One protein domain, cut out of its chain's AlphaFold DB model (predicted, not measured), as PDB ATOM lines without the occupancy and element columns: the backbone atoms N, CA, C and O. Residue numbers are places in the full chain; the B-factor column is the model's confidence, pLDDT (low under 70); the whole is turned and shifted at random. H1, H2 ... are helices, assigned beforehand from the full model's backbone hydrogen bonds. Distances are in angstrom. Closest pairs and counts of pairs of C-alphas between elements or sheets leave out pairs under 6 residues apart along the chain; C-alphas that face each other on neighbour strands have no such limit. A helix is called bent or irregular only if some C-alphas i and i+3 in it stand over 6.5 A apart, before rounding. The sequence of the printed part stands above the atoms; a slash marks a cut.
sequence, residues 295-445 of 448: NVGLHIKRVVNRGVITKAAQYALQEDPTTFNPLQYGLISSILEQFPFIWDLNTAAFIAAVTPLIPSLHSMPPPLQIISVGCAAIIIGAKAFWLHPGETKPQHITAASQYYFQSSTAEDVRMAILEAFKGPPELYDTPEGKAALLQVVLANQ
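Overview. This is residues 295 to 445 of the 448 residues of the protein "G domain-containing protein" of Botryobasidium botryosum FD-172 SS1 (UniProt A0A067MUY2). One long helix, H5, runs through the core of a compact body, and the other helices wrap round it: H2, H3, H4, H6, H7 and H8 touch H5, while H1 packs on H8. H1, H5, H7 and H8 make an up-and-down bundle, each running against the one before it in the chain. The printed part has 151 residues with eight named helices, H1 to H8 in chain order, and no named strand; its class is all helix. The radius of gyration of the C-alphas is 14.1 A, and they span 42 by 29 by 28 A.

Along the chain. H5, residues 366 to 387, runs 31.2 A from C-alpha 366 at (-41.103, 33.510, -39.026) to C-alpha 387 at (-41.631, 59.967, -22.521). H4 is residues 347 to 361, 20.4 A; H8, 431 to 443, 18.3 A; H6, 394 to 406, 18.2 A; H2, 308 to 318, 17.5 A. H7 is residues 409 to 420, H1 295 to 305 and H3 329 to 336. H2 and H4 are irregular: C-alphas 315 and 318, and C-alphas 353 and 356, are 7.1 A apart.

Arrangement. H5 is the hub. Its residues 366 to 374 alone touch H2, opposite ways at a shallow tilt of 24 degrees; the closest C-alphas, of Ala 313 and Pro 367, are 4.0 A apart. Its residues 380 to 387 alone touch H6 at a steep tilt of 62 degrees. H7 and H8 form a hairpin, closest at the C-alphas of Ala 420 and Ala 436, 6.0 A. H1 and H6 are among the pairs apart. Every O i to N i+4 pair is within hydrogen-bond range except in H2, 5 of 7, and H4, 5 of 11, where 9 of 12 O i to N i+3 pairs are.

Size, cuts and confidence. The C-alphas farthest apart, of Gly 390 and Pro 424, are 42.8 A apart. The printed part has no cut and no long link. Mean pLDDT of the printed part is 80.3; residues 338 to 346 and 385 to 392 are among those under 70.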
ATOM      1  N   ASN A 295     -54.181  60.290 -28.557       54.41
ATOM      2  CA  ASN A 295     -54.439  59.564 -29.786       54.41
ATOM      3  C   ASN A 295     -53.374  58.528 -30.188       54.41
ATOM      4  O   ASN A 295     -53.379  58.063 -31.331       54.41
ATOM      5  N   VAL A 296     -52.485  58.101 -29.275       58.97
ATOM      6  CA  VAL A 296     -51.591  56.948 -29.521       58.97
ATOM      7  C   VAL A 296     -52.390  55.746 -30.050       58.97
ATOM      8  O   VAL A 296     -51.948  55.085 -30.988       58.97
ATOM      9  N   GLY A 297     -53.612  55.528 -29.550       59.75
ATOM     10  CA  GLY A 297     -54.520  54.500 -30.063       59.75
ATOM     11  C   GLY A 297     -54.847  54.631 -31.560       59.75
ATOM     12  O   GLY A 297     -54.907  53.618 -32.256       59.75
ATOM     13  N   LEU A 298     -54.995  55.847 -32.101       60.12
ATOM     14  CA  LEU A 298     -55.212  56.052 -33.539       60.12
ATOM     15  C   LEU A 298     -53.940  55.896 -34.371       60.12
ATOM     16  O   LEU A 298     -54.025  55.358 -35.476       60.12
ATOM     17  N   HIS A 299     -52.774  56.307 -33.863       64.50
ATOM     18  CA  HIS A 299     -51.500  56.016 -34.533       64.50
ATOM     19  C   HIS A 299     -51.266  54.502 -34.616       64.50
ATOM     20  O   HIS A 299     -50.962  53.982 -35.689       64.50
ATOM     21  N   ILE A 300     -51.534  53.775 -33.529       71.19
ATOM     22  CA  ILE A 300     -51.492  52.309 -33.486       71.19
ATOM     23  C   ILE A 300     -52.477  51.705 -34.487       71.19
ATOM     24  O   ILE A 300     -52.088  50.898 -35.332       71.19
ATOM     25  N   LYS A 301     -53.744  52.135 -34.443       69.38
ATOM     26  CA  LYS A 301     -54.790  51.678 -35.370       69.38
ATOM     27  C   LYS A 301     -54.389  51.891 -36.828       69.38
ATOM     28  O   LYS A 301     -54.633  51.023 -37.661       69.38
ATOM     29  N   ARG A 302     -53.739  53.010 -37.142       70.50
ATOM     30  CA  ARG A 302     -53.257  53.338 -38.488       70.50
ATOM     31  C   ARG A 302     -52.109  52.442 -38.941       70.50
ATOM     32  O   ARG A 302     -52.201  51.877 -40.031       70.50
ATOM     33  N   VAL A 303     -51.073  52.277 -38.112       75.06
ATOM     34  CA  VAL A 303     -49.931  51.392 -38.417       75.06
ATOM     35  C   VAL A 303     -50.424  49.978 -38.709       75.06
ATOM     36  O   VAL A 303     -50.035  49.373 -39.710       75.06
ATOM     37  N   VAL A 304     -51.331  49.473 -37.869       79.88
ATOM     38  CA  VAL A 304     -51.892  48.130 -38.017       79.88
ATOM     39  C   VAL A 304     -52.761  48.018 -39.276       79.88
ATOM     40  O   VAL A 304     -52.582  47.093 -40.069       79.88
ATOM     41  N   ASN A 305     -53.643  48.990 -39.539       76.19
ATOM     42  CA  ASN A 305     -54.547  48.949 -40.696       76.19
ATOM     43  C   ASN A 305     -53.831  49.039 -42.053       76.19
ATOM     44  O   ASN A 305     -54.284  48.421 -43.028       76.19
ATOM     45  N   ARG A 306     -52.681  49.728 -42.119       77.00
ATOM     46  CA  ARG A 306     -51.819  49.785 -43.318       77.00
ATOM     47  C   ARG A 306     -51.327  48.391 -43.740       77.00
ATOM     48  O   ARG A 306     -50.999  48.166 -44.907       77.00
ATOM     49  N   GLY A 307     -51.334  47.439 -42.804       82.25
ATOM     50  CA  GLY A 307     -50.996  46.040 -43.035       82.25
ATOM     51  C   GLY A 307     -49.508  45.811 -43.270       82.25
ATOM     52  O   GLY A 307     -49.136  44.798 -43.839       82.25
ATOM     53  N   VAL A 308     -48.644  46.748 -42.875       85.44
ATOM     54  CA  VAL A 308     -47.189  46.627 -43.072       85.44
ATOM     55  C   VAL A 308     -46.662  45.373 -42.363       85.44
ATOM     56  O   VAL A 308     -45.952  44.573 -42.965       85.44
ATOM     57  N   ILE A 309     -47.091  45.161 -41.113       89.31
ATOM     58  CA  ILE A 309     -46.711  43.997 -40.302       89.31
ATOM     59  C   ILE A 309     -47.352  42.716 -40.848       89.31
ATOM     60  O   ILE A 309     -46.663  41.718 -41.025       89.31
ATOM     61  N   THR A 310     -48.652  42.738 -41.158       88.94
ATOM     62  CA  THR A 310     -49.377  41.549 -41.635       88.94
ATOM     63  C   THR A 310     -48.909  41.090 -43.016       88.94
ATOM     64  O   THR A 310     -48.785  39.890 -43.243       88.94
ATOM     65  N   LYS A 311     -48.555  42.014 -43.918       88.31
ATOM     66  CA  LYS A 311     -47.933  41.703 -45.217       88.31
ATOM     67  C   LYS A 311     -46.534  41.129 -45.055       88.31
ATOM     68  O   LYS A 311     -46.219  40.125 -45.681       88.31
ATOM     69  N   ALA A 312     -45.702  41.732 -44.205       89.00
ATOM     70  CA  ALA A 312     -44.371  41.200 -43.925       89.00
ATOM     71  C   ALA A 312     -44.448  39.786 -43.319       89.00
ATOM     72  O   ALA A 312     -43.696  38.903 -43.722       89.00
ATOM     73  N   ALA A 313     -45.412  39.543 -42.425       89.25
ATOM     74  CA  ALA A 313     -45.683  38.218 -41.877       89.25
ATOM     75  C   ALA A 313     -46.162  37.235 -42.958       89.25
ATOM     76  O   ALA A 313     -45.697  36.098 -42.997       89.25
ATOM     77  N   GLN A 314     -47.028  37.679 -43.878       89.56
ATOM     78  CA  GLN A 314     -47.469  36.880 -45.023       89.56
ATOM     79  C   GLN A 314     -46.293  36.459 -45.916       89.56
ATOM     80  O   GLN A 314     -46.228  35.306 -46.332       89.56
ATOM     81  N   TYR A 315     -45.353  37.366 -46.200       87.69
ATOM     82  CA  TYR A 315     -44.176  37.049 -47.015       87.69
ATOM     83  C   TYR A 315     -43.199  36.102 -46.311       87.69
ATOM     84  O   TYR A 315     -42.554  35.295 -46.972       87.69
ATOM     85  N   ALA A 316     -43.143  36.136 -44.980       86.69
ATOM     86  CA  ALA A 316     -42.261  35.288 -44.187       86.69
ATOM     87  C   ALA A 316     -42.738  33.822 -44.059       86.69
ATOM     88  O   ALA A 316     -42.054  33.008 -43.448       86.69
ATOM     89  N   LEU A 317     -43.893  33.451 -44.629       84.75
ATOM     90  CA  LEU A 317     -44.443  32.086 -44.558       84.75
ATOM     91  C   LEU A 317     -43.508  30.999 -45.111       84.75
ATOM     92  O   LEU A 317     -43.604  29.852 -44.684       84.75
ATOM     93  N   GLN A 318     -42.655  31.345 -46.076       81.94
ATOM     94  CA  GLN A 318     -41.760  30.403 -46.762       81.94
ATOM     95  C   GLN A 318     -40.321  30.435 -46.227       81.94
ATOM     96  O   GLN A 318     -39.464  29.720 -46.739       81.94
ATOM     97  N   GLU A 319     -40.057  31.268 -45.223       84.75
ATOM     98  CA  GLU A 319     -38.717  31.492 -44.693       84.75
ATOM     99  C   GLU A 319     -38.345  30.444 -43.640       84.75
ATOM    100  O   GLU A 319     -39.198  29.899 -42.932       84.75
ATOM    101  N   ASP A 320     -37.050  30.164 -43.511       78.38
ATOM    102  CA  ASP A 320     -36.553  29.228 -42.507       78.38
ATOM    103  C   ASP A 320     -36.498  29.893 -41.110       78.38
ATOM    104  O   ASP A 320     -35.827  30.915 -40.945       78.38
ATOM    105  N   PRO A 321     -37.139  29.318 -40.070       72.50
ATOM    106  CA  PRO A 321     -37.233  29.935 -38.741       72.50
ATOM    107  C   PRO A 321     -35.896  30.201 -38.039       72.50
ATOM    108  O   PRO A 321     -35.854  31.026 -37.127       72.50
ATOM    109  N   THR A 322     -34.831  29.482 -38.411       69.44
ATOM    110  CA  THR A 322     -33.527  29.534 -37.728       69.44
ATOM    111  C   THR A 322     -32.549  30.517 -38.360       69.44
ATOM    112  O   THR A 322     -31.608  30.957 -37.702       69.44
ATOM    113  N   THR A 323     -32.774  30.875 -39.623       78.75
ATOM    114  CA  THR A 323     -31.925  31.803 -40.388       78.75
ATOM    115  C   THR A 323     -32.617  33.129 -40.696       78.75
ATOM    116  O   THR A 323     -31.950  34.109 -41.039       78.75
ATOM    117  N   PHE A 324     -33.940  33.184 -40.544       84.69
ATOM    118  CA  PHE A 324     -34.730  34.379 -40.783       84.69
ATOM    119  C   PHE A 324     -34.424  35.491 -39.773       84.69
ATOM    120  O   PHE A 324     -34.438  35.286 -38.562       84.69
ATOM    121  N   ASN A 325     -34.204  36.706 -40.283       85.81
ATOM    122  CA  ASN A 325     -34.066  37.903 -39.461       85.81
ATOM    123  C   ASN A 325     -35.382  38.705 -39.467       85.81
ATOM    124  O   ASN A 325     -35.684  39.361 -40.471       85.81
ATOM    125  N   PRO A 326     -36.143  38.726 -38.355       85.38
ATOM    126  CA  PRO A 326     -37.384  39.491 -38.274       85.38
ATOM    127  C   PRO A 326     -37.149  41.007 -38.106       85.38
ATOM    128  O   PRO A 326     -38.074  41.793 -38.312       85.38
ATOM    129  N   LEU A 327     -35.927  41.456 -37.780       85.25
ATOM    130  CA  LEU A 327     -35.557  42.878 -37.698       85.25
ATOM    131  C   LEU A 327     -35.142  43.430 -39.065       85.25
ATOM    132  O   LEU A 327     -33.976  43.737 -39.324       85.25
ATOM    133  N   GLN A 328     -36.120  43.581 -39.952       86.25
ATOM    134  CA  GLN A 328     -35.909  44.185 -41.264       86.25
ATOM    135  C   GLN A 328     -35.950  45.714 -41.171       86.25
ATOM    136  O   GLN A 328     -36.937  46.289 -40.713       86.25
ATOM    137  N   TYR A 329     -34.906  46.389 -41.663       85.38
ATOM    138  CA  TYR A 329     -34.825  47.857 -41.636       85.38
ATOM    139  C   TYR A 329     -36.047  48.522 -42.285       85.38
ATOM    140  O   TYR A 329     -36.620  49.445 -41.712       85.38
ATOM    141  N   GLY A 330     -36.479  48.015 -43.446       82.69
ATOM    142  CA  GLY A 330     -37.658  48.525 -44.152       82.69
ATOM    143  C   GLY A 330     -38.946  48.403 -43.333       82.69
ATOM    144  O   GLY A 330     -39.713  49.358 -43.273       82.69
ATOM    145  N   LEU A 331     -39.142  47.279 -42.632       85.69
ATOM    146  CA  LEU A 331     -40.296  47.075 -41.750       85.69
ATOM    147  C   LEU A 331     -40.309  48.103 -40.614       85.69
ATOM    148  O   LEU A 331     -41.320  48.773 -40.407       85.69
ATOM    149  N   ILE A 332     -39.189  48.239 -39.896       87.12
ATOM    150  CA  ILE A 332     -39.088  49.168 -38.763       87.12
ATOM    151  C   ILE A 332     -39.267  50.609 -39.239       87.12
ATOM    152  O   ILE A 332     -40.067  51.337 -38.663       87.12
ATOM    153  N   SER A 333     -38.616  51.003 -40.336       82.00
ATOM    154  CA  SER A 333     -38.774  52.340 -40.918       82.00
ATOM    155  C   SER A 333     -40.239  52.643 -41.253       82.00
ATOM    156  O   SER A 333     -40.766  53.667 -40.831       82.00
ATOM    157  N   SER A 334     -40.939  51.721 -41.922       80.06
ATOM    158  CA  SER A 334     -42.350  51.907 -42.293       80.06
ATOM    159  C   SER A 334     -43.320  51.934 -41.106       80.06
ATOM    160  O   SER A 334     -44.402  52.516 -41.223       80.06
ATOM    161  N   ILE A 335     -42.967  51.310 -39.975       83.00
ATOM    162  CA  ILE A 335     -43.713  51.424 -38.711       83.00
ATOM    163  C   ILE A 335     -43.477  52.805 -38.084       83.00
ATOM    164  O   ILE A 335     -44.432  53.461 -37.667       83.00
ATOM    165  N   LEU A 336     -42.220  53.258 -38.040       76.31
ATOM    166  CA  LEU A 336     -41.823  54.504 -37.376       76.31
ATOM    167  C   LEU A 336     -42.246  55.768 -38.135       76.31
ATOM    168  O   LEU A 336     -42.543  56.769 -37.492       76.31
ATOM    169  N   GLU A 337     -42.382  55.710 -39.464       71.38
ATOM    170  CA  GLU A 337     -42.961  56.780 -40.305       71.38
ATOM    171  C   GLU A 337     -44.328  57.287 -39.814       71.38
ATOM    172  O   GLU A 337     -44.759  58.378 -40.172       71.38
ATOM    173  N   GLN A 338     -45.055  56.484 -39.036       66.88
ATOM    174  CA  GLN A 338     -46.403  56.810 -38.571       66.88
ATOM    175  C   GLN A 338     -46.430  57.521 -37.215       66.88
ATOM    176  O   GLN A 338     -47.504  57.955 -36.780       66.88
ATOM    177  N   PHE A 339     -45.276  57.630 -36.556       63.44
ATOM    178  CA  PHE A 339     -45.096  58.392 -35.332       63.44
ATOM    179  C   PHE A 339     -44.416  59.728 -35.676       63.44
ATOM    180  O   PHE A 339     -43.246  59.731 -36.079       63.44
ATOM    181  N   PRO A 340     -45.121  60.868 -35.537       54.47
ATOM    182  CA  PRO A 340     -44.521  62.186 -35.723       54.47
ATOM    183  C   PRO A 340     -43.239  62.327 -34.889       54.47
ATOM    184  O   PRO A 340     -43.188  61.872 -33.746       54.47
ATOM    185  N   PHE A 341     -42.197  62.939 -35.462       55.06
ATOM    186  CA  PHE A 341     -40.903  63.202 -34.805       55.06
ATOM    187  C   PHE A 341     -40.049  61.970 -34.414       55.06
ATOM    188  O   PHE A 341     -39.048  62.129 -33.714       55.06
ATOM    189  N   ILE A 342     -40.390  60.755 -34.876       55.56
ATOM    190  CA  ILE A 342     -39.527  59.554 -34.768       55.56
ATOM    191  C   ILE A 342     -38.843  59.202 -36.105       55.56
ATOM    192  O   ILE A 342     -37.805  58.537 -36.113       55.56
ATOM    193  N   TRP A 343     -39.403  59.661 -37.228       55.53
ATOM    194  CA  TRP A 343     -39.054  59.217 -38.582       55.53
ATOM    195  C   TRP A 343     -37.652  59.631 -39.064       55.53
ATOM    196  O   TRP A 343     -37.030  58.871 -39.805       55.53
ATOM    197  N   ASP A 344     -37.107  60.745 -38.573       51.12
ATOM    198  CA  ASP A 344     -35.755  61.187 -38.919       51.12
ATOM    199  C   ASP A 344     -34.727  60.749 -37.856       51.12
ATOM    200  O   ASP A 344     -34.769  61.166 -36.702       51.12
ATOM    201  N   LEU A 345     -33.772  59.906 -38.279       54.81
ATOM    202  CA  LEU A 345     -32.542  59.479 -37.576       54.81
ATOM    203  C   LEU A 345     -32.613  58.365 -36.506       54.81
ATOM    204  O   LEU A 345     -31.566  58.009 -35.961       54.81
ATOM    205  N   ASN A 346     -33.758  57.725 -36.250       67.31
ATOM    206  CA  ASN A 346     -33.868  56.780 -35.123       67.31
ATOM    207  C   ASN A 346     -34.048  55.286 -35.462       67.31
ATOM    208  O   ASN A 346     -33.963  54.463 -34.549       67.31
ATOM    209  N   THR A 347     -34.225  54.882 -36.727       77.75
ATOM    210  CA  THR A 347     -34.439  53.460 -37.095       77.75
ATOM    211  C   THR A 347     -33.310  52.546 -36.614       77.75
ATOM    212  O   THR A 347     -33.566  51.466 -36.089       77.75
ATOM    213  N   ALA A 348     -32.052  52.987 -36.717       81.88
ATOM    214  CA  ALA A 348     -30.903  52.221 -36.231       81.88
ATOM    215  C   ALA A 348     -30.899  52.073 -34.699       81.88
ATOM    216  O   ALA A 348     -30.653  50.982 -34.184       81.88
ATOM    217  N   ALA A 349     -31.223  53.149 -33.971       81.81
ATOM    218  CA  ALA A 349     -31.363  53.116 -32.517       81.81
ATOM    219  C   ALA A 349     -32.505  52.186 -32.087       81.81
ATOM    220  O   ALA A 349     -32.387  51.455 -31.109       81.81
ATOM    221  N   PHE A 350     -33.586  52.170 -32.862       84.56
ATOM    222  CA  PHE A 350     -34.736  51.318 -32.626       84.56
ATOM    223  C   PHE A 350     -34.434  49.837 -32.867       84.56
ATOM    224  O   PHE A 350     -34.755  48.996 -32.031       84.56
ATOM    225  N   ILE A 351     -33.754  49.516 -33.972       87.44
ATOM    226  CA  ILE A 351     -33.271  48.157 -34.242       87.44
ATOM    227  C   ILE A 351     -32.386  47.695 -33.085       87.44
ATOM    228  O   ILE A 351     -32.648  46.642 -32.516       87.44
ATOM    229  N   ALA A 352     -31.406  48.507 -32.673       87.69
ATOM    230  CA  ALA A 352     -30.548  48.188 -31.535       87.69
ATOM    231  C   ALA A 352     -31.350  47.950 -30.243       87.69
ATOM    232  O   ALA A 352     -31.042  47.024 -29.492       87.69
ATOM    233  N   ALA A 353     -32.399  48.741 -30.015       86.19
ATOM    234  CA  ALA A 353     -33.262  48.632 -28.849       86.19
ATOM    235  C   ALA A 353     -34.137  47.368 -28.844       86.19
ATOM    236  O   ALA A 353     -34.425  46.871 -27.762       86.19
ATOM    237  N   VAL A 354     -34.544  46.835 -30.004       88.00
ATOM    238  CA  VAL A 354     -35.404  45.636 -30.109       88.00
ATOM    239  C   VAL A 354     -34.611  44.341 -30.328       88.00
ATOM    240  O   VAL A 354     -35.119  43.269 -30.012       88.00
ATOM    241  N   THR A 355     -33.345  44.407 -30.761       90.38
ATOM    242  CA  THR A 355     -32.436  43.246 -30.890       90.38
ATOM    243  C   THR A 355     -32.471  42.258 -29.712       90.38
ATOM    244  O   THR A 355     -32.474  41.053 -29.971       90.38
ATOM    245  N   PRO A 356     -32.554  42.689 -28.435       90.19
ATOM    246  CA  PRO A 356     -32.639  41.759 -27.308       90.19
ATOM    247  C   PRO A 356     -33.857  40.818 -27.330       90.19
ATOM    248  O   PRO A 356     -33.830  39.789 -26.663       90.19
ATOM    249  N   LEU A 357     -34.907  41.131 -28.101       86.62
ATOM    250  CA  LEU A 357     -36.096  40.290 -28.250       86.62
ATOM    251  C   LEU A 357     -35.820  39.031 -29.090       86.62
ATOM    252  O   LEU A 357     -36.418  37.988 -28.837       86.62
ATOM    253  N   ILE A 358     -34.905  39.097 -30.063       87.12
ATOM    254  CA  ILE A 358     -34.721  38.071 -31.106       87.12
ATOM    255  C   ILE A 358     -34.482  36.658 -30.559       87.12
ATOM    256  O   ILE A 358     -35.178  35.743 -31.003       87.12
ATOM    257  N   PRO A 359     -33.598  36.438 -29.564       87.00
ATOM    258  CA  PRO A 359     -33.344  35.092 -29.057       87.00
ATOM    259  C   PRO A 359     -34.599  34.394 -28.514       87.00
ATOM    260  O   PRO A 359     -34.705  33.175 -28.610       87.00
ATOM    261  N   SER A 360     -35.560  35.159 -27.978       83.50
ATOM    262  CA  SER A 360     -36.819  34.632 -27.430       83.50
ATOM    263  C   SER A 360     -37.849  34.248 -28.500       83.50
ATOM    264  O   SER A 360     -38.827  33.566 -28.198       83.50
ATOM    265  N   LEU A 361     -37.635  34.667 -29.752       84.88
ATOM    266  CA  LEU A 361     -38.573  34.465 -30.855       84.88
ATOM    267  C   LEU A 361     -38.242  33.244 -31.721       84.88
ATOM    268  O   LEU A 361     -39.108  32.793 -32.465       84.88
ATOM    269  N   HIS A 362     -37.041  32.661 -31.613       83.56
ATOM    270  CA  HIS A 362     -36.617  31.525 -32.450       83.56
ATOM    271  C   HIS A 362     -37.502  30.277 -32.314       83.56
ATOM    272  O   HIS A 362     -37.523  29.433 -33.206       83.56
ATOM    273  N   SER A 363     -38.248  30.143 -31.214       83.94
ATOM    274  CA  SER A 363     -39.217  29.056 -31.038       83.94
ATOM    275  C   SER A 363     -40.515  29.263 -31.829       83.94
ATOM    276  O   SER A 363     -41.386  28.396 -31.798       83.94
ATOM    277  N   MET A 364     -40.686  30.414 -32.486       87.62
ATOM    278  CA  MET A 364     -41.876  30.758 -33.258       87.62
ATOM    279  C   MET A 364     -41.627  30.677 -34.769       87.62
ATOM    280  O   MET A 364     -40.516  30.947 -35.228       87.62
ATOM    281  N   PRO A 365     -42.676  30.403 -35.567       89.31
ATOM    282  CA  PRO A 365     -42.622  30.554 -37.016       89.31
ATOM    283  C   PRO A 365     -42.264  31.994 -37.435       89.31
ATOM    284  O   PRO A 365     -42.733  32.936 -36.787       89.31
ATOM    285  N   PRO A 366     -41.525  32.193 -38.545       90.75
ATOM    286  CA  PRO A 366     -41.103  33.510 -39.026       90.75
ATOM    287  C   PRO A 366     -42.217  34.576 -39.093       90.75
ATOM    288  O   PRO A 366     -41.970  35.709 -38.667       90.75
ATOM    289  N   PRO A 367     -43.461  34.262 -39.516       90.69
ATOM    290  CA  PRO A 367     -44.559  35.232 -39.482       90.69
ATOM    291  C   PRO A 367     -44.866  35.775 -38.080       90.69
ATOM    292  O   PRO A 367     -45.075  36.976 -37.907       90.69
ATOM    293  N   LEU A 368     -44.846  34.913 -37.058       91.12
ATOM    294  CA  LEU A 368     -45.075  35.323 -35.672       91.12
ATOM    295  C   LEU A 368     -43.870  36.077 -35.098       91.12
ATOM    296  O   LEU A 368     -44.055  36.965 -34.265       91.12
ATOM    297  N   GLN A 369     -42.654  35.790 -35.576       91.19
ATOM    298  CA  GLN A 369     -41.475  36.593 -35.244       91.19
ATOM    299  C   GLN A 369     -41.624  38.030 -35.775       91.19
ATOM    300  O   GLN A 369     -41.394  38.980 -35.026       91.19
ATOM    301  N   ILE A 370     -42.087  38.204 -37.023       91.81
ATOM    302  CA  ILE A 370     -42.389  39.527 -37.605       91.81
ATOM    303  C   ILE A 370     -43.475  40.250 -36.818       91.81
ATOM    304  O   ILE A 370     -43.314  41.427 -36.496       91.81
ATOM    305  N   ILE A 371     -44.569  39.560 -36.486       91.69
ATOM    306  CA  ILE A 371     -45.660  40.150 -35.704       91.69
ATOM    307  C   ILE A 371     -45.156  40.592 -34.325       91.69
ATOM    308  O   ILE A 371     -45.454  41.704 -33.900       91.69
ATOM    309  N   SER A 372     -44.329  39.779 -33.666       91.94
ATOM    310  CA  SER A 372     -43.746  40.102 -32.357       91.94
ATOM    311  C   SER A 372     -42.832  41.325 -32.415       91.94
ATOM    312  O   SER A 372     -42.976  42.239 -31.602       91.94
ATOM    313  N   VAL A 373     -41.936  41.384 -33.405       92.25
ATOM    314  CA  VAL A 373     -41.071  42.550 -33.638       92.25
ATOM    315  C   VAL A 373     -41.902  43.789 -33.975       92.25
ATOM    316  O   VAL A 373     -41.628  44.864 -33.450       92.25
ATOM    317  N   GLY A 374     -42.947  43.648 -34.792       91.50
ATOM    318  CA  GLY A 374     -43.865  44.730 -35.138       91.50
ATOM    319  C   GLY A 374     -44.629  45.280 -33.930       91.50
ATOM    320  O   GLY A 374     -44.687  46.494 -33.747       91.50
ATOM    321  N   CYS A 375     -45.160  44.408 -33.066       91.19
ATOM    322  CA  CYS A 375     -45.815  44.794 -31.814       91.19
ATOM    323  C   CYS A 375     -44.854  45.528 -30.879       91.19
ATOM    324  O   CYS A 375     -45.170  46.627 -30.425       91.19
ATOM    325  N   ALA A 376     -43.669  44.959 -30.634       91.19
ATOM    326  CA  ALA A 376     -42.641  45.605 -29.825       91.19
ATOM    327  C   ALA A 376     -42.273  46.973 -30.409       91.19
ATOM    328  O   ALA A 376     -42.138  47.946 -29.667       91.19
ATOM    329  N   ALA A 377     -42.197  47.075 -31.742       89.25
ATOM    330  CA  ALA A 377     -41.879  48.325 -32.404       89.25
ATOM    331  C   ALA A 377     -42.929  49.415 -32.180       89.25
ATOM    332  O   ALA A 377     -42.600  50.556 -31.860       89.25
ATOM    333  N   ILE A 378     -44.201  49.047 -32.276       87.19
ATOM    334  CA  ILE A 378     -45.301  49.966 -32.017       87.19
ATOM    335  C   ILE A 378     -45.352  50.367 -30.537       87.19
ATOM    336  O   ILE A 378     -45.495  51.548 -30.236       87.19
ATOM    337  N   ILE A 379     -45.223  49.413 -29.609       87.00
ATOM    338  CA  ILE A 379     -45.370  49.658 -28.165       87.00
ATOM    339  C   ILE A 379     -44.201  50.492 -27.621       87.00
ATOM    340  O   ILE A 379     -44.420  51.471 -26.906       87.00
ATOM    341  N   ILE A 380     -42.963  50.156 -27.994       88.06
ATOM    342  CA  ILE A 380     -41.771  50.925 -27.609       88.06
ATOM    343  C   ILE A 380     -41.787  52.295 -28.287       88.06
ATOM    344  O   ILE A 380     -41.514  53.287 -27.619       88.06
ATOM    345  N   GLY A 381     -42.147  52.380 -29.574       82.38
ATOM    346  CA  GLY A 381     -42.284  53.655 -30.286       82.38
ATOM    347  C   GLY A 381     -43.315  54.570 -29.626       82.38
ATOM    348  O   GLY A 381     -43.017  55.724 -29.327       82.38
ATOM    349  N   ALA A 382     -44.484  54.024 -29.282       77.62
ATOM    350  CA  ALA A 382     -45.530  54.727 -28.551       77.62
ATOM    351  C   ALA A 382     -45.072  55.206 -27.162       77.62
ATOM    352  O   ALA A 382     -45.376  56.332 -26.775       77.62
ATOM    353  N   LYS A 383     -44.320  54.393 -26.407       78.12
ATOM    354  CA  LYS A 383     -43.804  54.794 -25.086       78.12
ATOM    355  C   LYS A 383     -42.656  55.800 -25.185       78.12
ATOM    356  O   LYS A 383     -42.605  56.727 -24.386       78.12
ATOM    357  N   ALA A 384     -41.758  55.657 -26.157       76.56
ATOM    358  CA  ALA A 384     -40.676  56.611 -26.403       76.56
ATOM    359  C   ALA A 384     -41.235  57.985 -26.794       76.56
ATOM    360  O   ALA A 384     -40.781  59.000 -26.266       76.56
ATOM    361  N   PHE A 385     -42.271  57.992 -27.638       68.25
ATOM    362  CA  PHE A 385     -43.064  59.179 -27.948       68.25
ATOM    363  C   PHE A 385     -43.718  59.774 -26.692       68.25
ATOM    364  O   PHE A 385     -43.711  60.988 -26.503       68.25
ATOM    365  N   TRP A 386     -44.251  58.924 -25.804       62.56
ATOM    366  CA  TRP A 386     -44.847  59.354 -24.537       62.56
ATOM    367  C   TRP A 386     -43.853  60.004 -23.572       62.56
ATOM    368  O   TRP A 386     -44.204  60.983 -22.920       62.56
ATOM    369  N   LEU A 387     -42.634  59.467 -23.463       61.38
ATOM    370  CA  LEU A 387     -41.631  59.967 -22.521       61.38
ATOM    371  C   LEU A 387     -41.177  61.394 -22.865       61.38
ATOM    372  O   LEU A 387     -40.904  62.167 -21.950       61.38
ATOM    373  N   HIS A 388     -41.117  61.760 -24.155       59.91
ATOM    374  CA  HIS A 388     -40.682  63.092 -24.595       59.91
ATOM    375  C   HIS A 388     -41.375  63.558 -25.898       59.91
ATOM    376  O   HIS A 388     -40.886  63.266 -26.993       59.91
ATOM    377  N   PRO A 389     -42.467  64.340 -25.790       51.03
ATOM    378  CA  PRO A 389     -43.123  65.010 -26.917       51.03
ATOM    379  C   PRO A 389     -42.180  65.943 -27.699       51.03
ATOM    380  O   PRO A 389     -41.446  66.722 -27.093       51.03
ATOM    381  N   GLY A 390     -42.231  65.910 -29.035       48.22
ATOM    382  CA  GLY A 390     -41.616  66.914 -29.927       48.22
ATOM    383  C   GLY A 390     -40.163  66.668 -30.368       48.22
ATOM    384  O   GLY A 390     -39.769  67.148 -31.424       48.22
ATOM    385  N   GLU A 391     -39.365  65.884 -29.634       59.66
ATOM    386  CA  GLU A 391     -38.012  65.480 -30.067       59.66
ATOM    387  C   GLU A 391     -37.657  64.095 -29.489       59.66
ATOM    388  O   GLU A 391     -37.116  63.962 -28.384       59.66
ATOM    389  N   THR A 392     -37.969  63.022 -30.226       63.75
ATOM    390  CA  THR A 392     -37.612  61.664 -29.785       63.75
ATOM    391  C   THR A 392     -36.136  61.400 -30.085       63.75
ATOM    392  O   THR A 392     -35.734  61.273 -31.237       63.75
ATOM    393  N   LYS A 393     -35.309  61.304 -29.041       74.19
ATOM    394  CA  LYS A 393     -33.876  60.980 -29.138       74.19
ATOM    395  C   LYS A 393     -33.642  59.477 -28.939       74.19
ATOM    396  O   LYS A 393     -34.430  58.835 -28.237       74.19
ATOM    397  N   PRO A 394     -32.516  58.915 -29.421       80.31
ATOM    398  CA  PRO A 394     -32.157  57.506 -29.211       80.31
ATOM    399  C   PRO A 394     -32.230  57.037 -27.749       80.31
ATOM    400  O   PRO A 394     -32.634  55.910 -27.454       80.31
ATOM    401  N   GLN A 395     -31.885  57.922 -26.810       81.19
ATOM    402  CA  GLN A 395     -31.956  57.654 -25.372       81.19
ATOM    403  C   GLN A 395     -33.394  57.403 -24.876       81.19
ATOM    404  O   GLN A 395     -33.594  56.570 -23.997       81.19
ATOM    405  N   HIS A 396     -34.405  58.057 -25.463       81.38
ATOM    406  CA  HIS A 396     -35.812  57.869 -25.086       81.38
ATOM    407  C   HIS A 396     -36.323  56.508 -25.572       81.38
ATOM    408  O   HIS A 396     -37.040  55.821 -24.849       81.38
ATOM    409  N   ILE A 397     -35.884  56.079 -26.761       83.44
ATOM    410  CA  ILE A 397     -36.163  54.740 -27.299       83.44
ATOM    411  C   ILE A 397     -35.515  53.668 -26.423       83.44
ATOM    412  O   ILE A 397     -36.144  52.659 -26.118       83.44
ATOM    413  N   THR A 398     -34.287  53.915 -25.966       86.25
ATOM    414  CA  THR A 398     -33.571  53.003 -25.065       86.25
ATOM    415  C   THR A 398     -34.263  52.902 -23.703       86.25
ATOM    416  O   THR A 398     -34.422  51.805 -23.179       86.25
ATOM    417  N   ALA A 399     -34.726  54.017 -23.133       84.94
ATOM    418  CA  ALA A 399     -35.473  54.004 -21.875       84.94
ATOM    419  C   ALA A 399     -36.821  53.271 -22.014       84.94
ATOM    420  O   ALA A 399     -37.178  52.445 -21.172       84.94
ATOM    421  N   ALA A 400     -37.552  53.520 -23.105       86.31
ATOM    422  CA  ALA A 400     -38.809  52.839 -23.399       86.31
ATOM    423  C   ALA A 400     -38.619  51.331 -23.627       86.31
ATOM    424  O   ALA A 400     -39.426  50.535 -23.146       86.31
ATOM    425  N   SER A 401     -37.551  50.920 -24.320       89.62
ATOM    426  CA  SER A 401     -37.257  49.502 -24.533       89.62
ATOM    427  C   SER A 401     -36.833  48.811 -23.242       89.62
ATOM    428  O   SER A 401     -37.311  47.716 -22.959       89.62
ATOM    429  N   GLN A 402     -36.011  49.456 -22.409       88.62
ATOM    430  CA  GLN A 402     -35.657  48.935 -21.088       88.62
ATOM    431  C   GLN A 402     -36.907  48.668 -20.253       88.62
ATOM    432  O   GLN A 402     -37.037  47.581 -19.702       88.62
ATOM    433  N   TYR A 403     -37.859  49.602 -20.229       86.38
ATOM    434  CA  TYR A 403     -39.132  49.395 -19.542       86.38
ATOM    435  C   TYR A 403     -39.936  48.233 -20.154       86.38
ATOM    436  O   TYR A 403     -40.458  47.392 -19.422       86.38
ATOM    437  N   TYR A 404     -40.005  48.138 -21.485       89.06
ATOM    438  CA  TYR A 404     -40.695  47.043 -22.180       89.06
ATOM    439  C   TYR A 404     -40.154  45.659 -21.789       89.06
ATOM    440  O   TYR A 404     -40.939  44.740 -21.572       89.06
ATOM    441  N   PHE A 405     -38.831  45.520 -21.647       87.88
ATOM    442  CA  PHE A 405     -38.193  44.255 -21.258       87.88
ATOM    443  C   PHE A 405     -38.159  43.999 -19.748       87.88
ATOM    444  O   PHE A 405     -38.129  42.845 -19.333       87.88
ATOM    445  N   GLN A 406     -38.105  45.046 -18.921       87.31
ATOM    446  CA  GLN A 406     -38.081  44.913 -17.458       87.31
ATOM    447  C   GLN A 406     -39.479  44.684 -16.868       87.31
ATOM    448  O   GLN A 406     -39.599  44.169 -15.758       87.31
ATOM    449  N   SER A 407     -40.525  45.074 -17.595       85.31
ATOM    450  CA  SER A 407     -41.919  44.768 -17.267       85.31
ATOM    451  C   SER A 407     -42.349  43.401 -17.816       85.31
ATOM    452  O   SER A 407     -41.610  42.750 -18.552       85.31
ATOM    453  N   SER A 408     -43.572  42.965 -17.493       86.25
ATOM    454  CA  SER A 408     -44.170  41.758 -18.086       86.25
ATOM    455  C   SER A 408     -44.596  41.943 -19.547       86.25
ATOM    456  O   SER A 408     -44.872  40.958 -20.223       86.25
ATOM    457  N   THR A 409     -44.588  43.181 -20.064       86.94
ATOM    458  CA  THR A 409     -45.162  43.547 -21.369       86.94
ATOM    459  C   THR A 409     -44.642  42.679 -22.516       86.94
ATOM    460  O   THR A 409     -45.429  42.231 -23.343       86.94
ATOM    461  N   ALA A 410     -43.333  42.407 -22.579       87.75
ATOM    462  CA  ALA A 410     -42.762  41.585 -23.648       87.75
ATOM    463  C   ALA A 410     -43.338  40.159 -23.679       87.75
ATOM    464  O   ALA A 410     -43.604  39.619 -24.754       87.75
ATOM    465  N   GLU A 411     -43.554  39.570 -22.504       88.12
ATOM    466  CA  GLU A 411     -44.115  38.229 -22.350       88.12
ATOM    467  C   GLU A 411     -45.638  38.229 -22.546       88.12
ATOM    468  O   GLU A 411     -46.171  37.348 -23.221       88.12
ATOM    469  N   ASP A 412     -46.331  39.254 -22.049       89.50
ATOM    470  CA  ASP A 412     -47.775  39.427 -22.230       89.50
ATOM    471  C   ASP A 412     -48.128  39.573 -23.721       89.50
ATOM    472  O   ASP A 412     -49.020  38.889 -24.231       89.50
ATOM    473  N   VAL A 413     -47.354  40.376 -24.462       89.56
ATOM    474  CA  VAL A 413     -47.461  40.512 -25.924       89.56
ATOM    475  C   VAL A 413     -47.211  39.174 -26.608       89.56
ATOM    476  O   VAL A 413     -47.972  38.784 -27.494       89.56
ATOM    477  N   ARG A 414     -46.171  38.445 -26.192       89.75
ATOM    478  CA  ARG A 414     -45.831  37.132 -26.747       89.75
ATOM    479  C   ARG A 414     -46.997  36.154 -26.625       89.75
ATOM    480  O   ARG A 414     -47.384  35.518 -27.606       89.75
ATOM    481  N   MET A 415     -47.568  36.049 -25.428       90.25
ATOM    482  CA  MET A 415     -48.688  35.158 -25.142       90.25
ATOM    483  C   MET A 415     -49.961  35.591 -25.871       90.25
ATOM    484  O   MET A 415     -50.661  34.745 -26.430       90.25
ATOM    485  N   ALA A 416     -50.225  36.897 -25.940       90.56
ATOM    486  CA  ALA A 416     -51.361  37.441 -26.671       90.56
ATOM    487  C   ALA A 416     -51.271  37.152 -28.179       90.56
ATOM    488  O   ALA A 416     -52.275  36.785 -28.782       90.56
ATOM    489  N   ILE A 417     -50.080  37.241 -28.787       91.06
ATOM    490  CA  ILE A 417     -49.860  36.873 -30.197       91.06
ATOM    491  C   ILE A 417     -50.132  35.384 -30.416       91.06
ATOM    492  O   ILE A 417     -50.839  35.024 -31.357       91.06
ATOM    493  N   LEU A 418     -49.590  34.518 -29.557       89.38
ATOM    494  CA  LEU A 418     -49.772  33.070 -29.686       89.38
ATOM    495  C   LEU A 418     -51.241  32.651 -29.604       89.38
ATOM    496  O   LEU A 418     -51.644  31.727 -30.305       89.38
ATOM    497  N   GLU A 419     -52.036  33.327 -28.775       89.88
ATOM    498  CA  GLU A 419     -53.470  33.057 -28.685       89.88
ATOM    499  C   GLU A 419     -54.245  33.683 -29.853       89.88
ATOM    500  O   GLU A 419     -55.100  33.026 -30.445       89.88
ATOM    501  N   ALA A 420     -53.919  34.921 -30.237       87.00
ATOM    502  CA  ALA A 420     -54.610  35.649 -31.301       87.00
ATOM    503  C   ALA A 420     -54.410  35.032 -32.696       87.00
ATOM    504  O   ALA A 420     -55.301  35.115 -33.539       87.00
ATOM    505  N   PHE A 421     -53.261  34.395 -32.939       86.19
ATOM    506  CA  PHE A 421     -52.901  33.775 -34.221       86.19
ATOM    507  C   PHE A 421     -52.839  32.240 -34.139       86.19
ATOM    508  O   PHE A 421     -52.078  31.587 -34.853       86.19
ATOM    509  N   LYS A 422     -53.642  31.646 -33.253       78.81
ATOM    510  CA  LYS A 422     -53.704  30.199 -33.030       78.81
ATOM    511  C   LYS A 422     -54.441  29.481 -34.166       78.81
ATOM    512  O   LYS A 422     -55.640  29.668 -34.348       78.81
ATOM    513  N   GLY A 423     -53.744  28.607 -34.892       67.62
ATOM    514  CA  GLY A 423     -54.319  27.774 -35.960       67.62
ATOM    515  C   GLY A 423     -53.397  27.645 -37.179       67.62
ATOM    516  O   GLY A 423     -52.348  28.288 -37.211       67.62
ATOM    517  N   PRO A 424     -53.736  26.799 -38.173       57.94
ATOM    518  CA  PRO A 424     -52.967  26.698 -39.410       57.94
ATOM    519  C   PRO A 424     -53.070  28.024 -40.187       57.94
ATOM    520  O   PRO A 424     -54.179  28.437 -40.536       57.94
ATOM    521  N   PRO A 425     -51.951  28.722 -40.439       60.47
ATOM    522  CA  PRO A 425     -51.996  30.044 -41.029       60.47
ATOM    523  C   PRO A 425     -52.077  29.920 -42.547       60.47
ATOM    524  O   PRO A 425     -51.066  29.707 -43.211       60.47
ATOM    525  N   GLU A 426     -53.271  30.063 -43.112       64.88
ATOM    526  CA  GLU A 426     -53.382  30.238 -44.563       64.88
ATOM    527  C   GLU A 426     -53.128  31.706 -44.955       64.88
ATOM    528  O   GLU A 426     -52.499  31.966 -45.982       64.88
ATOM    529  N   LEU A 427     -53.541  32.678 -44.122       79.12
ATOM    530  CA  LEU A 427     -53.432  34.118 -44.405       79.12
ATOM    531  C   LEU A 427     -53.274  34.970 -43.123       79.12
ATOM    532  O   LEU A 427     -54.055  34.834 -42.186       79.12
ATOM    533  N   TYR A 428     -52.302  35.889 -43.114       83.31
ATOM    534  CA  TYR A 428     -52.062  36.897 -42.067       83.31
ATOM    535  C   TYR A 428     -52.529  38.307 -42.468       83.31
ATOM    536  O   TYR A 428     -52.940  39.082 -41.606       83.31
ATOM    537  N   ASP A 429     -52.486  38.663 -43.760       85.88
ATOM    538  CA  ASP A 429     -52.946  39.974 -44.261       85.88
ATOM    539  C   ASP A 429     -54.450  39.997 -44.557       85.88
ATOM    540  O   ASP A 429     -54.888  40.199 -45.688       85.88
ATOM    541  N   THR A 430     -55.253  39.789 -43.514       87.06
ATOM    542  CA  THR A 430     -56.722  39.855 -43.563       87.06
ATOM    543  C   THR A 430     -57.258  40.947 -42.630       87.06
ATOM    544  O   THR A 430     -56.547  41.387 -41.717       87.06
ATOM    545  N   PRO A 431     -58.504  41.425 -42.823       81.56
ATOM    546  CA  PRO A 431     -59.154  42.322 -41.865       81.56
ATOM    547  C   PRO A 431     -59.156  41.769 -40.432       81.56
ATOM    548  O   PRO A 431     -58.910  42.517 -39.487       81.56
ATOM    549  N   GLU A 432     -59.356  40.461 -40.272       84.06
ATOM    550  CA  GLU A 432     -59.358  39.764 -38.985       84.06
ATOM    551  C   GLU A 432     -57.954  39.734 -38.370       84.06
ATOM    552  O   GLU A 432     -57.800  40.046 -37.191       84.06
ATOM    553  N   GLY A 433     -56.918  39.452 -39.172       85.12
ATOM    554  CA  GLY A 433     -55.523  39.481 -38.726       85.12
ATOM    555  C   GLY A 433     -55.083  40.874 -38.270       85.12
ATOM    556  O   GLY A 433     -54.416  41.020 -37.245       85.12
ATOM    557  N   LYS A 434     -55.528  41.924 -38.972       85.31
ATOM    558  CA  LYS A 434     -55.311  43.321 -38.563       85.31
ATOM    559  C   LYS A 434     -56.064  43.663 -37.277       85.31
ATOM    560  O   LYS A 434     -55.494  44.297 -36.395       85.31
ATOM    561  N   ALA A 435     -57.318  43.235 -37.136       80.12
ATOM    562  CA  ALA A 435     -58.095  43.467 -35.919       80.12
ATOM    563  C   ALA A 435     -57.478  42.763 -34.697       80.12
ATOM    564  O   ALA A 435     -57.367  43.370 -33.632       80.12
ATOM    565  N   ALA A 436     -57.014  41.523 -34.870       86.38
ATOM    566  CA  ALA A 436     -56.316  40.756 -33.844       86.38
ATOM    567  C   ALA A 436     -55.005  41.440 -33.423       86.38
ATOM    568  O   ALA A 436     -54.777  41.673 -32.236       86.38
ATOM    569  N   LEU A 437     -54.183  41.859 -34.395       88.81
ATOM    570  CA  LEU A 437     -52.955  42.613 -34.135       88.81
ATOM    571  C   LEU A 437     -53.233  43.915 -33.370       88.81
ATOM    572  O   LEU A 437     -52.530  44.245 -32.418       88.81
ATOM    573  N   LEU A 438     -54.285  44.640 -33.756       82.50
ATOM    574  CA  LEU A 438     -54.681  45.878 -33.094       82.50
ATOM    575  C   LEU A 438     -55.059  45.640 -31.629       82.50
ATOM    576  O   LEU A 438     -54.632  46.400 -30.762       82.50
ATOM    577  N   GLN A 439     -55.830  44.587 -31.345       83.00
ATOM    578  CA  GLN A 439     -56.205  44.227 -29.977       83.00
ATOM    579  C   GLN A 439     -54.987  43.886 -29.121       83.00
ATOM    580  O   GLN A 439     -54.879  44.397 -28.009       83.00
ATOM    581  N   VAL A 440     -54.051  43.090 -29.650       87.19
ATOM    582  CA  VAL A 440     -52.802  42.750 -28.952       87.19
ATOM    583  C   VAL A 440     -52.045  44.016 -28.564       87.19
ATOM    584  O   VAL A 440     -51.650  44.170 -27.411       87.19
ATOM    585  N   VAL A 441     -51.860  44.947 -29.500       86.44
ATOM    586  CA  VAL A 441     -51.074  46.155 -29.238       86.44
ATOM    587  C   VAL A 441     -51.783  47.097 -28.260       86.44
ATOM    588  O   VAL A 441     -51.137  47.632 -27.363       86.44
ATOM    589  N   LEU A 442     -53.099  47.295 -28.397       78.50
ATOM    590  CA  LEU A 442     -53.858  48.184 -27.509       78.50
ATOM    591  C   LEU A 442     -53.984  47.629 -26.083       78.50
ATOM    592  O   LEU A 442     -53.916  48.395 -25.127       78.50
ATOM    593  N   ALA A 443     -54.138  46.313 -25.924       79.88
ATOM    594  CA  ALA A 443     -54.239  45.680 -24.608       79.88
ATOM    595  C   ALA A 443     -52.916  45.710 -23.826       79.88
ATOM    596  O   ALA A 443     -52.930  45.685 -22.600       79.88
ATOM    597  N   ASN A 444     -51.788  45.783 -24.536       81.94
ATOM    598  CA  ASN A 444     -50.442  45.756 -23.963       81.94
ATOM    599  C   ASN A 444     -49.737  47.117 -24.049       81.94
ATOM    600  O   ASN A 444     -48.506  47.200 -24.038       81.94
ATOM    601  N   GLN A 445     -50.502  48.205 -24.166       75.88
ATOM    602  CA  GLN A 445     -49.924  49.534 -24.062       75.88
ATOM    603  C   GLN A 445     -49.310  49.732 -22.677       75.88
ATOM    604  O   GLN A 445     -49.951  49.507 -21.652       75.88
TER     605      GLN A 445